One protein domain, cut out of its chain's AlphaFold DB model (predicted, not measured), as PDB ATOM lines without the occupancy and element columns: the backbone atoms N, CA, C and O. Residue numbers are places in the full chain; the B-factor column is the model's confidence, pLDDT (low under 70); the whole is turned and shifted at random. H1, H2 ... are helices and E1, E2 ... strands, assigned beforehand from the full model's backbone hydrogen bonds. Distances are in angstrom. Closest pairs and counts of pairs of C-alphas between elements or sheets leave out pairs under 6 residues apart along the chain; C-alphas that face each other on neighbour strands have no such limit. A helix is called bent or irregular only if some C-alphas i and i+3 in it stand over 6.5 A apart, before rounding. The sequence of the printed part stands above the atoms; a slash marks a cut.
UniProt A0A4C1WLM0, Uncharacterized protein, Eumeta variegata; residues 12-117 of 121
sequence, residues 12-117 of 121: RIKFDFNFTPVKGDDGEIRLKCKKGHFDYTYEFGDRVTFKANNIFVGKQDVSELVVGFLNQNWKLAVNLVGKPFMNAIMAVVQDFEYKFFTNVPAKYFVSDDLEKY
ATOM      1  N   ARG A  12      37.943 -13.625  32.501       84.00
ATOM      2  CA  ARG A  12      37.812 -12.247  32.979       84.00
ATOM      3  C   ARG A  12      36.809 -12.238  34.116       84.00
ATOM      4  O   ARG A  12      35.693 -12.723  33.972       84.00
ATOM      5  N   ILE A  13      37.232 -11.700  35.253       86.75
ATOM      6  CA  ILE A  13      36.393 -11.532  36.437       86.75
ATOM      7  C   ILE A  13      36.353 -10.041  36.732       86.75
ATOM      8  O   ILE A  13      37.391  -9.381  36.798       86.75
ATOM      9  N   LYS A  14      35.149  -9.503  36.884       87.25
ATOM     10  CA  LYS A  14      34.934  -8.141  37.351       87.25
ATOM     11  C   LYS A  14      34.315  -8.215  38.731       87.25
ATOM     12  O   LYS A  14      33.244  -8.795  38.898       87.25
ATOM     13  N   PHE A  15      34.993  -7.586  39.674       86.31
ATOM     14  CA  PHE A  15      34.544  -7.428  41.043       86.31
ATOM     15  C   PHE A  15      33.997  -6.017  41.239       86.31
ATOM     16  O   PHE A  15      34.569  -5.056  40.716       86.31
ATOM     17  N   ASP A  16      32.907  -5.907  41.985       84.75
ATOM     18  CA  ASP A  16      32.363  -4.645  42.462       84.75
ATOM     19  C   ASP A  16      32.416  -4.625  43.991       84.75
ATOM     20  O   ASP A  16      31.903  -5.526  44.662       84.75
ATOM     21  N   PHE A  17      33.092  -3.608  44.521       80.00
ATOM     22  CA  PHE A  17      33.375  -3.464  45.937       80.00
ATOM     23  C   PHE A  17      32.847  -2.143  46.453       80.00
ATOM     24  O   PHE A  17      33.175  -1.081  45.922       80.00
ATOM     25  N   ASN A  18      32.147  -2.206  47.581       82.69
ATOM     26  CA  ASN A  18      31.777  -1.018  48.329       82.69
ATOM     27  C   ASN A  18      32.603  -0.920  49.617       82.69
ATOM     28  O   ASN A  18      32.326  -1.605  50.606       82.69
ATOM     29  N   PHE A  19      33.635  -0.076  49.575       86.62
ATOM     30  CA  PHE A  19      34.495   0.209  50.718       86.62
ATOM     31  C   PHE A  19      34.139   1.550  51.353       86.62
ATOM     32  O   PHE A  19      34.013   2.562  50.668       86.62
ATOM     33  N   THR A  20      34.076   1.565  52.680       89.00
ATOM     34  CA  THR A  20      33.946   2.780  53.485       89.00
ATOM     35  C   THR A  20      35.193   2.933  54.358       89.00
ATOM     36  O   THR A  20      35.502   2.019  55.132       89.00
ATOM     37  N   PRO A  21      35.938   4.048  54.247       92.19
ATOM     38  CA  PRO A  21      37.027   4.356  55.165       92.19
ATOM     39  C   PRO A  21      36.493   4.566  56.582       92.19
ATOM     40  O   PRO A  21      35.527   5.295  56.784       92.19
ATOM     41  N   VAL A  22      37.124   3.930  57.565       92.31
ATOM     42  CA  VAL A  22      36.767   4.060  58.982       92.31
ATOM     43  C   VAL A  22      38.040   4.232  59.798       92.31
ATOM     44  O   VAL A  22      38.977   3.443  59.648       92.31
ATOM     45  N   LYS A  23      38.068   5.249  60.665       93.88
ATOM     46  CA  LYS A  23      39.139   5.444  61.650       93.88
ATOM     47  C   LYS A  23      38.880   4.533  62.847       93.88
ATOM     48  O   LYS A  23      37.784   4.546  63.400       93.88
ATOM     49  N   GLY A  24      39.855   3.699  63.192       89.88
ATOM     50  CA  GLY A  24      39.814   2.890  64.406       89.88
ATOM     51  C   GLY A  24      40.200   3.695  65.646       89.88
ATOM     52  O   GLY A  24      40.737   4.798  65.541       89.88
ATOM     53  N   ASP A  25      39.989   3.104  66.822       91.69
ATOM     54  CA  ASP A  25      40.391   3.687  68.114       91.69
ATOM     55  C   ASP A  25      41.915   3.875  68.229       91.69
ATOM     56  O   ASP A  25      42.398   4.710  68.991       91.69
ATOM     57  N   ASP A  26      42.683   3.117  67.441       92.81
ATOM     58  CA  ASP A  26      44.135   3.242  67.295       92.81
ATOM     59  C   ASP A  26      44.563   4.413  66.393       92.81
ATOM     60  O   ASP A  26      45.755   4.623  66.169       92.81
ATOM     61  N   GLY A  27      43.604   5.177  65.863       92.56
ATOM     62  CA  GLY A  27      43.833   6.288  64.943       92.56
ATOM     63  C   GLY A  27      44.143   5.858  63.508       92.56
ATOM     64  O   GLY A  27      44.274   6.720  62.640       92.56
ATOM     65  N   GLU A  28      44.227   4.555  63.228       94.94
ATOM     66  CA  GLU A  28      44.518   4.029  61.897       94.94
ATOM     67  C   GLU A  28      43.239   3.929  61.057       94.94
ATOM     68  O   GLU A  28      42.198   3.447  61.510       94.94
ATOM     69  N   ILE A  29      43.329   4.337  59.791       94.81
ATOM     70  CA  ILE A  29      42.215   4.240  58.842       94.81
ATOM     71  C   ILE A  29      42.266   2.881  58.156       94.81
ATOM     72  O   ILE A  29      43.297   2.484  57.610       94.81
ATOM     73  N   ARG A  30      41.139   2.172  58.150       94.31
ATOM     74  CA  ARG A  30      40.956   0.893  57.451       94.31
ATOM     75  C   ARG A  30      39.771   0.987  56.498       94.31
ATOM     76  O   ARG A  30      38.916   1.857  56.652       94.31
ATOM     77  N   LEU A  31      39.717   0.102  55.506       91.44
ATOM     78  CA  LEU A  31      38.609   0.054  54.552       91.44
ATOM     79  C   LEU A  31      37.627  -1.036  54.982       91.44
ATOM     80  O   LEU A  31      37.885  -2.224  54.802       91.44
ATOM     81  N   LYS A  32      36.480  -0.653  55.545       87.12
ATOM     82  CA  LYS A  32      35.417  -1.621  55.830       87.12
ATOM     83  C   LYS A  32      34.660  -1.945  54.551       87.12
ATOM     84  O   LYS A  32      34.218  -1.048  53.840       87.12
ATOM     85  N   CYS A  33      34.459  -3.232  54.302       80.62
ATOM     86  CA  CYS A  33      33.516  -3.725  53.305       80.62
ATOM     87  C   CYS A  33      32.214  -4.120  54.016       80.62
ATOM     88  O   CYS A  33      32.251  -4.875  54.996       80.62
ATOM     89  N   LYS A  34      31.054  -3.625  53.559       72.25
ATOM     90  CA  LYS A  34      29.765  -4.099  54.090       72.25
ATOM     91  C   LYS A  34      29.571  -5.558  53.674       72.25
ATOM     92  O   LYS A  34      29.586  -5.878  52.486       72.25
ATOM     93  N   LYS A  35      29.358  -6.454  54.648       63.03
ATOM     94  CA  LYS A  35      29.025  -7.860  54.364       63.03
ATOM     95  C   LYS A  35      27.811  -7.922  53.432       63.03
ATOM     96  O   LYS A  35      26.796  -7.296  53.713       63.03
ATOM     97  N   GLY A  36      27.929  -8.677  52.341       64.56
ATOM     98  CA  GLY A  36      26.864  -8.841  51.344       64.56
ATOM     99  C   GLY A  36      26.886  -7.848  50.176       64.56
ATOM    100  O   GLY A  36      26.097  -8.021  49.260       64.56
ATOM    101  N   HIS A  37      27.798  -6.868  50.159       67.19
ATOM    102  CA  HIS A  37      28.022  -5.962  49.019       67.19
ATOM    103  C   HIS A  37      29.282  -6.347  48.234       67.19
ATOM    104  O   HIS A  37      30.177  -5.532  48.013       67.19
ATOM    105  N   PHE A  38      29.357  -7.622  47.867       74.06
ATOM    106  CA  PHE A  38      30.336  -8.125  46.916       74.06
ATOM    107  C   PHE A  38      29.559  -8.694  45.743       74.06
ATOM    108  O   PHE A  38      28.975  -9.776  45.847       74.06
ATOM    109  N   ASP A  39      29.555  -7.953  44.645       82.81
ATOM    110  CA  ASP A  39      29.020  -8.430  43.382       82.81
ATOM    111  C   ASP A  39      30.180  -8.804  42.471       82.81
ATOM    112  O   ASP A  39      31.224  -8.147  42.434       82.81
ATOM    113  N   TYR A  40      30.006  -9.887  41.724       87.19
ATOM    114  CA  TYR A  40      30.990 -10.296  40.742       87.19
ATOM    115  C   TYR A  40      30.311 -10.786  39.474       87.19
ATOM    116  O   TYR A  40      29.260 -11.428  39.488       87.19
ATOM    117  N   THR A  41      30.953 -10.493  38.354       87.94
ATOM    118  CA  THR A  41      30.621 -11.075  37.056       87.94
ATOM    119  C   THR A  41      31.864 -11.749  36.511       87.94
ATOM    120  O   THR A  41      32.989 -11.358  36.825       87.94
ATOM    121  N   TYR A  42      31.669 -12.794  35.722       87.25
ATOM    122  CA  TYR A  42      32.767 -13.498  35.088       87.25
ATOM    123  C   TYR A  42      32.381 -13.910  33.681       87.25
ATOM    124  O   TYR A  42      31.219 -14.181  33.379       87.25
ATOM    125  N   GLU A  43      33.389 -13.991  32.835       85.75
ATOM    126  CA  GLU A  43      33.291 -14.522  31.493       85.75
ATOM    127  C   GLU A  43      34.521 -15.387  31.230       85.75
ATOM    128  O   GLU A  43      35.647 -15.057  31.609       85.75
ATOM    129  N   PHE A  44      34.291 -16.527  30.593       83.31
ATOM    130  CA  PHE A  44      35.366 -17.358  30.080       83.31
ATOM    131  C   PHE A  44      35.707 -16.868  28.670       83.31
ATOM    132  O   PHE A  44      34.803 -16.581  27.885       83.31
ATOM    133  N   GLY A  45      37.002 -16.739  28.387       80.06
ATOM    134  CA  GLY A  45      37.558 -16.323  27.101       80.06
ATOM    135  C   GLY A  45      37.424 -17.412  26.037       80.06
ATOM    136  O   GLY A  45      36.377 -18.038  25.901       80.06
ATOM    137  N   ASP A  46      38.478 -17.661  25.266       79.69
ATOM    138  CA  ASP A  46      38.337 -18.433  24.024       79.69
ATOM    139  C   ASP A  46      38.217 -19.950  24.230       79.69
ATOM    140  O   ASP A  46      37.624 -20.641  23.393       79.69
ATOM    141  N   ARG A  47      38.759 -20.497  25.331       82.69
ATOM    142  CA  ARG A  47      38.724 -21.946  25.583       82.69
ATOM    143  C   ARG A  47      38.857 -22.331  27.056       82.69
ATOM    144  O   ARG A  47      39.744 -21.859  27.762       82.69
ATOM    145  N   VAL A  48      38.059 -23.319  27.467       83.31
ATOM    146  CA  VAL A  48      38.240 -24.086  28.711       83.31
ATOM    147  C   VAL A  48      38.563 -25.536  28.359       83.31
ATOM    148  O   VAL A  48      37.947 -26.108  27.462       83.31
ATOM    149  N   THR A  49      39.547 -26.125  29.046       86.50
ATOM    150  CA  THR A  49      39.937 -27.529  28.851       86.50
ATOM    151  C   THR A  49      39.608 -28.342  30.092       86.50
ATOM    152  O   THR A  49      40.116 -28.073  31.178       86.50
ATOM    153  N   PHE A  50      38.794 -29.370  29.908       83.81
ATOM    154  CA  PHE A  50      38.443 -30.360  30.907       83.81
ATOM    155  C   PHE A  50      39.425 -31.526  30.844       83.81
ATOM    156  O   PHE A  50      39.766 -32.020  29.765       83.81
ATOM    157  N   LYS A  51      39.861 -31.978  32.018       87.06
ATOM    158  CA  LYS A  51      40.614 -33.217  32.202       87.06
ATOM    159  C   LYS A  51      39.992 -33.972  33.362       87.06
ATOM    160  O   LYS A  51      39.894 -33.437  34.461       87.06
ATOM    161  N   ALA A  52      39.574 -35.196  33.094       82.69
ATOM    162  CA  ALA A  52      39.037 -36.106  34.086       82.69
ATOM    163  C   ALA A  52      39.418 -37.534  33.692       82.69
ATOM    164  O   ALA A  52      39.607 -37.839  32.515       82.69
ATOM    165  N   ASN A  53      39.553 -38.389  34.689       90.31
ATOM    166  CA  ASN A  53      39.782 -39.818  34.548       90.31
ATOM    167  C   ASN A  53      38.808 -40.563  35.469       90.31
ATOM    168  O   ASN A  53      38.089 -39.937  36.252       90.31
ATOM    169  N   ASN A  54      38.793 -41.892  35.380       90.81
ATOM    170  CA  ASN A  54      37.971 -42.760  36.223       90.81
ATOM    171  C   ASN A  54      36.455 -42.497  36.117       90.81
ATOM    172  O   ASN A  54      35.725 -42.626  37.100       90.81
ATOM    173  N   ILE A  55      35.967 -42.132  34.929       88.62
ATOM    174  CA  ILE A  55      34.534 -42.025  34.648       88.62
ATOM    175  C   ILE A  55      34.068 -43.368  34.088       88.62
ATOM    176  O   ILE A  55      34.414 -43.718  32.963       88.62
ATOM    177  N   PHE A  56      33.274 -44.114  34.860       92.25
ATOM    178  CA  PHE A  56      32.830 -45.459  34.489       92.25
ATOM    179  C   PHE A  56      31.322 -45.537  34.248       92.25
ATOM    180  O   PHE A  56      30.526 -45.019  35.031       92.25
ATOM    181  N   VAL A  57      30.928 -46.262  33.200       91.62
ATOM    182  CA  VAL A  57      29.553 -46.747  33.008       91.62
ATOM    183  C   VAL A  57      29.592 -48.268  33.126       91.62
ATOM    184  O   VAL A  57      30.118 -48.974  32.264       91.62
ATOM    185  N   GLY A  58      29.095 -48.786  34.250       92.88
ATOM    186  CA  GLY A  58      29.301 -50.184  34.621       92.88
ATOM    187  C   GLY A  58      30.786 -50.482  34.855       92.88
ATOM    188  O   GLY A  58      31.397 -49.902  35.746       92.88
ATOM    189  N   LYS A  59      31.362 -51.392  34.061       92.06
ATOM    190  CA  LYS A  59      32.795 -51.757  34.114       92.06
ATOM    191  C   LYS A  59      33.650 -51.047  33.059       92.06
ATOM    192  O   LYS A  59      34.856 -51.263  33.020       92.06
ATOM    193  N   GLN A  60      33.037 -50.259  32.178       94.06
ATOM    194  CA  GLN A  60      33.726 -49.614  31.068       94.06
ATOM    195  C   GLN A  60      34.192 -48.217  31.472       94.06
ATOM    196  O   GLN A  60      33.378 -47.416  31.932       94.06
ATOM    197  N   ASP A  61      35.478 -47.929  31.267       93.75
ATOM    198  CA  ASP A  61      36.006 -46.566  31.339       93.75
ATOM    199  C   ASP A  61      35.531 -45.785  30.106       93.75
ATOM    200  O   ASP A  61      35.769 -46.184  28.964       93.75
ATOM    201  N   VAL A  62      34.817 -44.691  30.346       94.69
ATOM    202  CA  VAL A  62      34.290 -43.780  29.323       94.69
ATOM    203  C   VAL A  62      34.899 -42.379  29.441       94.69
ATOM    204  O   VAL A  62      34.377 -41.426  28.859       94.69
ATOM    205  N   SER A  63      36.004 -42.230  30.179       91.81
ATOM    206  CA  SER A  63      36.643 -40.939  30.456       91.81
ATOM    207  C   SER A  63      37.000 -40.181  29.181       91.81
ATOM    208  O   SER A  63      36.645 -39.013  29.063       91.81
ATOM    209  N   GLU A  64      37.636 -40.831  28.201       93.44
ATOM    210  CA  GLU A  64      38.022 -40.180  26.939       93.44
ATOM    211  C   GLU A  64      36.814 -39.651  26.162       93.44
ATOM    212  O   GLU A  64      36.849 -38.530  25.655       93.44
ATOM    213  N   LEU A  65      35.726 -40.424  26.117       93.00
ATOM    214  CA  LEU A  65      34.495 -40.031  25.435       93.00
ATOM    215  C   LEU A  65      33.861 -38.814  26.115       93.00
ATOM    216  O   LEU A  65      33.538 -37.828  25.452       93.00
ATOM    217  N   VAL A  66      33.708 -38.868  27.440       88.38
ATOM    218  CA  VAL A  66      33.091 -37.786  28.219       88.38
ATOM    219  C   VAL A  66      33.950 -36.524  28.164       88.38
ATOM    220  O   VAL A  66      33.444 -35.446  27.861       88.38
ATOM    221  N   VAL A  67      35.259 -36.642  28.393       89.81
ATOM    222  CA  VAL A  67      36.197 -35.513  28.331       89.81
ATOM    223  C   VAL A  67      36.270 -34.932  26.920       89.81
ATOM    224  O   VAL A  67      36.282 -33.711  26.764       89.81
ATOM    225  N   GLY A  68      36.284 -35.778  25.887       91.38
ATOM    226  CA  GLY A  68      36.241 -35.355  24.490       91.38
ATOM    227  C   GLY A  68      34.990 -34.533  24.188       91.38
ATOM    228  O   GLY A  68      35.097 -33.419  23.674       91.38
ATOM    229  N   PHE A  69      33.820 -35.028  24.600       90.81
ATOM    230  CA  PHE A  69      32.552 -34.318  24.449       90.81
ATOM    231  C   PHE A  69      32.542 -32.972  25.192       90.81
ATOM    232  O   PHE A  69      32.163 -31.958  24.604       90.81
ATOM    233  N   LEU A  70      32.992 -32.928  26.452       88.31
ATOM    234  CA  LEU A  70      33.050 -31.688  27.236       88.31
ATOM    235  C   LEU A  70      33.997 -30.658  26.613       88.31
ATOM    236  O   LEU A  70      33.665 -29.480  26.565       88.31
ATOM    237  N   ASN A  71      35.150 -31.087  26.098       90.38
ATOM    238  CA  ASN A  71      36.113 -30.197  25.449       90.38
ATOM    239  C   ASN A  71      35.615 -29.652  24.107       90.38
ATOM    240  O   ASN A  71      35.842 -28.481  23.802       90.38
ATOM    241  N   GLN A  72      34.917 -30.472  23.316       94.06
ATOM    242  CA  GLN A  72      34.264 -30.021  22.083       94.06
ATOM    243  C   GLN A  72      33.133 -29.023  22.375       94.06
ATOM    244  O   GLN A  72      32.930 -28.079  21.616       94.06
ATOM    245  N   ASN A  73      32.440 -29.195  23.505       92.44
ATOM    246  CA  ASN A  73      31.273 -28.407  23.905       92.44
ATOM    247  C   ASN A  73      31.542 -27.543  25.149       92.44
ATOM    248  O   ASN A  73      30.667 -27.369  25.999       92.44
ATOM    249  N   TRP A  74      32.751 -26.988  25.273       88.94
ATOM    250  CA  TRP A  74      33.223 -26.385  26.525       88.94
ATOM    251  C   TRP A  74      32.327 -25.251  27.044       88.94
ATOM    252  O   TRP A  74      32.140 -25.132  28.251       88.94
ATOM    253  N   LYS A  75      31.712 -24.456  26.155       89.38
ATOM    254  CA  LYS A  75      30.772 -23.388  26.542       89.38
ATOM    255  C   LYS A  75      29.559 -23.944  27.280       89.38
ATOM    256  O   LYS A  75      29.164 -23.409  28.310       89.38
ATOM    257  N   LEU A  76      28.988 -25.038  26.772       87.38
ATOM    258  CA  LEU A  76      27.871 -25.722  27.418       87.38
ATOM    259  C   LEU A  76      28.320 -26.305  28.757       87.38
ATOM    260  O   LEU A  76      27.664 -26.069  29.766       87.38
ATOM    261  N   ALA A  77      29.467 -26.987  28.790       85.88
ATOM    262  CA  ALA A  77      29.998 -27.563  30.021       85.88
ATOM    263  C   ALA A  77      30.165 -26.502  31.122       85.88
ATOM    264  O   ALA A  77      29.655 -26.665  32.228       85.88
ATOM    265  N   VAL A  78      30.798 -25.374  30.796       87.00
ATOM    266  CA  VAL A  78      30.983 -24.240  31.707       87.00
ATOM    267  C   VAL A  78      29.652 -23.609  32.121       87.00
ATOM    268  O   VAL A  78      29.491 -23.271  33.289       87.00
ATOM    269  N   ASN A  79      28.673 -23.490  31.224       85.69
ATOM    270  CA  ASN A  79      27.348 -22.982  31.591       85.69
ATOM    271  C   ASN A  79      26.634 -23.888  32.607       85.69
ATOM    272  O   ASN A  79      25.914 -23.382  33.465       85.69
ATOM    273  N   LEU A  80      26.849 -25.208  32.544       82.25
ATOM    274  CA  LEU A  80      26.280 -26.147  33.512       82.25
ATOM    275  C   LEU A  80      27.009 -26.129  34.863       82.25
ATOM    276  O   LEU A  80      26.354 -26.132  35.902       82.25
ATOM    277  N   VAL A  81      28.347 -26.138  34.869       80.00
ATOM    278  CA  VAL A  81      29.132 -26.396  36.101       80.00
ATOM    279  C   VAL A  81      29.921 -25.191  36.617       80.00
ATOM    280  O   VAL A  81      30.453 -25.225  37.725       80.00
ATOM    281  N   GLY A  82      30.001 -24.114  35.838       81.50
ATOM    282  CA  GLY A  82      30.847 -22.958  36.128       81.50
ATOM    283  C   GLY A  82      30.370 -22.160  37.334       81.50
ATOM    284  O   GLY A  82      31.184 -21.775  38.167       81.50
ATOM    285  N   LYS A  83      29.055 -21.963  37.496       86.31
ATOM    286  CA  LYS A  83      28.516 -21.150  38.599       86.31
ATOM    287  C   LYS A  83      28.833 -21.723  39.992       86.31
ATOM    288  O   LYS A  83      29.340 -20.961  40.812       86.31
ATOM    289  N   PRO A  84      28.596 -23.017  40.293       88.50
ATOM    290  CA  PRO A  84      29.004 -23.598  41.575       88.50
ATOM    291  C   PRO A  84      30.508 -23.470  41.846       88.50
ATOM    292  O   PRO A  84      30.904 -23.140  42.961       88.50
ATOM    293  N   PHE A  85      31.337 -23.679  40.818       85.25
ATOM    294  CA  PHE A  85      32.790 -23.558  40.927       85.25
ATOM    295  C   PHE A  85      33.223 -22.118  41.239       85.25
ATOM    296  O   PHE A  85      33.967 -21.882  42.191       85.25
ATOM    297  N   MET A  86      32.693 -21.143  40.496       87.00
ATOM    298  CA  MET A  86      32.961 -19.724  40.723       87.00
ATOM    299  C   MET A  86      32.479 -19.267  42.100       87.00
ATOM    300  O   MET A  86      33.220 -18.577  42.789       87.00
ATOM    301  N   ASN A  87      31.306 -19.711  42.559       88.69
ATOM    302  CA  ASN A  87      30.815 -19.396  43.902       88.69
ATOM    303  C   ASN A  87      31.778 -19.865  45.006       88.69
ATOM    304  O   ASN A  87      31.998 -19.132  45.967       88.69
ATOM    305  N   ALA A  88      32.367 -21.057  44.872       89.38
ATOM    306  CA  ALA A  88      33.332 -21.571  45.845       89.38
ATOM    307  C   ALA A  88      34.623 -20.737  45.873       89.38
ATOM    308  O   ALA A  88      35.113 -20.401  46.949       89.38
ATOM    309  N   ILE A  89      35.141 -20.348  44.701       88.62
ATOM    310  CA  ILE A  89      36.297 -19.444  44.602       88.62
ATOM    311  C   ILE A  89      35.970 -18.093  45.239       88.62
ATOM    312  O   ILE A  89      36.749 -17.581  46.042       88.62
ATOM    313  N   MET A  90      34.806 -17.526  44.918       88.88
ATOM    314  CA  MET A  90      34.407 -16.212  45.418       88.88
ATOM    315  C   MET A  90      34.209 -16.188  46.927       88.88
ATOM    316  O   MET A  90      34.547 -15.189  47.546       88.88
ATOM    317  N   ALA A  91      33.754 -17.281  47.541       88.75
ATOM    318  CA  ALA A  91      33.681 -17.372  48.998       88.75
ATOM    319  C   ALA A  91      35.064 -17.213  49.659       88.75
ATOM    320  O   ALA A  91      35.189 -16.541  50.682       88.75
ATOM    321  N   VAL A  92      36.114 -17.788  49.058       90.88
ATOM    322  CA  VAL A  92      37.497 -17.649  49.546       90.88
ATOM    323  C   VAL A  92      38.015 -16.229  49.329       90.88
ATOM    324  O   VAL A  92      38.615 -15.651  50.235       90.88
ATOM    325  N   VAL A  93      37.765 -15.652  48.149       89.31
ATOM    326  CA  VAL A  93      38.173 -14.278  47.812       89.31
ATOM    327  C   VAL A  93      37.522 -13.268  48.762       89.31
ATOM    328  O   VAL A  93      38.233 -12.480  49.378       89.31
ATOM    329  N   GLN A  94      36.207 -13.367  48.974       87.56
ATOM    330  CA  GLN A  94      35.459 -12.501  49.890       87.56
ATOM    331  C   GLN A  94      35.985 -12.568  51.328       87.56
ATOM    332  O   GLN A  94      36.118 -11.537  51.990       87.56
ATOM    333  N   ASP A  95      36.273 -13.772  51.835       88.69
ATOM    334  CA  ASP A  95      36.804 -13.948  53.188       88.69
ATOM    335  C   ASP A  95      38.199 -13.326  53.329       88.69
ATOM    336  O   ASP A  95      38.470 -12.612  54.300       88.69
ATOM    337  N   PHE A  96      39.065 -13.539  52.335       90.12
ATOM    338  CA  PHE A  96      40.391 -12.932  52.298       90.12
ATOM    339  C   PHE A  96      40.311 -11.403  52.276       90.12
ATOM    340  O   PHE A  96      40.946 -10.746  53.098       90.12
ATOM    341  N   GLU A  97      39.513 -10.828  51.379       87.38
ATOM    342  CA  GLU A  97      39.377  -9.379  51.234       87.38
ATOM    343  C   GLU A  97      38.799  -8.741  52.490       87.38
ATOM    344  O   GLU A  97      39.342  -7.752  52.983       87.38
ATOM    345  N   TYR A  98      37.743  -9.333  53.057       87.44
ATOM    346  CA  TYR A  98      37.162  -8.852  54.303       87.44
ATOM    347  C   TYR A  98      38.212  -8.821  55.420       87.44
ATOM    348  O   TYR A  98      38.347  -7.807  56.108       87.44
ATOM    349  N   LYS A  99      38.992  -9.899  55.579       90.12
ATOM    350  CA  LYS A  99      40.059  -9.977  56.584       90.12
ATOM    351  C   LYS A  99      41.188  -8.993  56.301       90.12
ATOM    352  O   LYS A  99      41.665  -8.361  57.238       90.12
ATOM    353  N   PHE A 100      41.608  -8.843  55.051       92.44
ATOM    354  CA  PHE A 100      42.695  -7.949  54.679       92.44
ATOM    355  C   PHE A 100      42.307  -6.484  54.904       92.44
ATOM    356  O   PHE A 100      42.917  -5.809  55.733       92.44
ATOM    357  N   PHE A 101      41.253  -6.001  54.243       90.50
ATOM    358  CA  PHE A 101      40.887  -4.582  54.255       90.50
ATOM    359  C   PHE A 101      40.389  -4.090  55.623       90.50
ATOM    360  O   PHE A 101      40.602  -2.928  55.971       90.50
ATOM    361  N   THR A 102      39.797  -4.979  56.433       88.12
ATOM    362  CA  THR A 102      39.320  -4.639  57.786       88.12
ATOM    363  C   THR A 102      40.429  -4.641  58.840       88.12
ATOM    364  O   THR A 102      40.245  -4.022  59.881       88.12
ATOM    365  N   ASN A 103      41.567  -5.314  58.614       91.06
ATOM    366  CA  ASN A 103      42.638  -5.415  59.619       91.06
ATOM    367  C   ASN A 103      43.915  -4.659  59.234       91.06
ATOM    368  O   ASN A 103      44.611  -4.164  60.123       91.06
ATOM    369  N   VAL A 104      44.220  -4.530  57.942       94.62
ATOM    370  CA  VAL A 104      45.425  -3.847  57.459       94.62
ATOM    371  C   VAL A 104      45.147  -2.346  57.304       94.62
ATOM    372  O   VAL A 104      44.227  -1.978  56.572       94.62
ATOM    373  N   PRO A 105      45.928  -1.459  57.954       94.94
ATOM    374  CA  PRO A 105      45.817  -0.017  57.752       94.94
ATOM    375  C   PRO A 105      45.970   0.383  56.284       94.94
ATOM    376  O   PRO A 105      46.904  -0.043  55.601       94.94
ATOM    377  N   ALA A 106      45.072   1.246  55.814       94.81
ATOM    378  CA  ALA A 106      44.979   1.634  54.413       94.81
ATOM    379  C   ALA A 106      46.246   2.325  53.897       94.81
ATOM    380  O   ALA A 106      46.601   2.142  52.737       94.81
ATOM    381  N   LYS A 107      46.992   3.021  54.767       94.38
ATOM    382  CA  LYS A 107      48.266   3.684  54.430       94.38
ATOM    383  C   LYS A 107      49.317   2.767  53.789       94.38
ATOM    384  O   LYS A 107      50.236   3.257  53.144       94.38
ATOM    385  N   TYR A 108      49.210   1.447  53.969       95.25
ATOM    386  CA  TYR A 108      50.144   0.487  53.374       95.25
ATOM    387  C   TYR A 108      49.832   0.144  51.913       95.25
ATOM    388  O   TYR A 108      50.684  -0.422  51.232       95.25
ATOM    389  N   PHE A 109      48.627   0.447  51.423       92.44
ATOM    390  CA  PHE A 109      48.192   0.078  50.070       92.44
ATOM    391  C   PHE A 109      47.361   1.156  49.350       92.44
ATOM    392  O   PHE A 109      47.033   0.986  48.175       92.44
ATOM    393  N   VAL A 110      47.055   2.274  50.015       92.06
ATOM    394  CA  VAL A 110      46.419   3.474  49.460       92.06
ATOM    395  C   VAL A 110      47.308   4.678  49.754       92.06
ATOM    396  O   VAL A 110      47.677   4.916  50.900       92.06
ATOM    397  N   SER A 111      47.653   5.431  48.708       91.25
ATOM    398  CA  SER A 111      48.476   6.644  48.800       91.25
ATOM    399  C   SER A 111      47.673   7.917  49.063       91.25
ATOM    400  O   SER A 111      48.246   8.926  49.462       91.25
ATOM    401  N   ASP A 112      46.370   7.889  48.791       90.81
ATOM    402  CA  ASP A 112      45.494   9.045  48.950       90.81
ATOM    403  C   ASP A 112      45.160   9.285  50.423       90.81
ATOM    404  O   ASP A 112      45.002   8.346  51.204       90.81
ATOM    405  N   ASP A 113      44.983  10.557  50.781       90.25
ATOM    406  CA  ASP A 113      44.440  10.929  52.082       90.25
ATOM    407  C   ASP A 113      42.965  10.520  52.170       90.25
ATOM    408  O   ASP A 113      42.106  11.036  51.441       90.25
ATOM    409  N   LEU A 114      42.699   9.562  53.057       91.00
ATOM    410  CA  LEU A 114      41.379   8.992  53.275       91.00
ATOM    411  C   LEU A 114      40.564   9.720  54.345       91.00
ATOM    412  O   LEU A 114      39.365   9.461  54.424       91.00
ATOM    413  N   GLU A 115      41.154  10.628  55.132       90.00
ATOM    414  CA  GLU A 115      40.432  11.317  56.214       90.00
ATOM    415  C   GLU A 115      39.226  12.096  55.685       90.00
ATOM    416  O   GLU A 115      38.146  12.051  56.267       90.00
ATOM    417  N   LYS A 116      39.369  12.715  54.510       88.38
ATOM    418  CA  LYS A 116      38.305  13.476  53.836       88.38
ATOM    419  C   LYS A 116      37.098  12.646  53.371       88.38
ATOM    420  O   LYS A 116      36.109  13.222  52.926       88.38
ATOM    421  N   TYR A 117      37.198  11.319  53.401       87.56
ATOM    422  CA  TYR A 117      36.136  10.393  52.989       87.56
ATOM    423  C   TYR A 117      35.508   9.650  54.170       87.56
ATOM    424  O   TYR A 117      34.655   8.784  53.970       87.56
TER     425      TYR A 117
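Overview. This is residues 12 to 117 of the 121 residues of an uncharacterized protein of Eumeta variegata (UniProt A0A4C1WLM0). A long rod: a two-stranded hairpin, E1 and E2, makes one part of its length, and the long kinked helix H2 packs along E2 and runs on beyond the hairpin's open end, where it meets the short helix H1 at a corner. A long link, residues 45 to 62, leads from E2 out to the far end of the rod, and residues 104 to 117 fold back near the hairpin's turn. The printed part has 106 residues with two named strands and two named helices in the order E1 E2 H1 H2; the sheet's order is E1 - E2, antiparallel, and the class is mixed, helices and strands. The whole is extended, with a radius of gyration of the C-alphas of 21.2 A and spans of 66 by 27 by 22 A.

Arrangement. E1, residues 12 to 23, and E2, residues 29 to 44, form a hairpin over a tight link of 5 residues. They are antiparallel, at 172 degrees between their directions, with N 14 and O 41 at 2.8 A and N 22 and O 30 at 2.9 A, both within hydrogen-bond range. E2 bends by 77 degrees at residue 35. H1, residues 63 to 72, is apart from E1. H2, residues 74 to 103, has 12 pairs of C-alphas within 8 A of E2; the closest C-alphas, those of Leu 31 and Phe 101, are 5.2 A apart. E1 and H2 are near each other, with 8 pairs of C-alphas within 10 A. H1 and H2 are close but not clearly touching, about perpendicular at 83 degrees; their closest C-alphas, those of Leu 70 and Ala 77, are 5.8 A apart. H2 has a kink of 58 degrees near residue 81 and is irregular, with C-alphas 80 and 83 at 7.5 A. In H1 each O i to N i+4 pair is within hydrogen-bond range; in H2 22 of 26 are.

Along the chain. E1 is 33.7 A from first to last C-alpha and begins at C-alpha 12 at (37.812, -12.247, 32.979). E2 is 36.6 A long and ends at C-alpha 44 at (35.366, -17.358, 30.080). H1 is 14.0 A long. H2, the longest helix, is 40.3 A long and ends at C-alpha 103 at (42.638, -5.415, 59.619).

Size, cuts and confidence. The two C-alphas farthest apart, those of Lys 59 and Lys 116, are 68.4 A apart. The printed part has no cut. The link from E2 to H1, 18 residues, is long; in it residues 56 to 57 pair with residues 60 to 61, antiparallel. The mean pLDDT of the printed part is 88.0, and residues 35 to 37 are under 70.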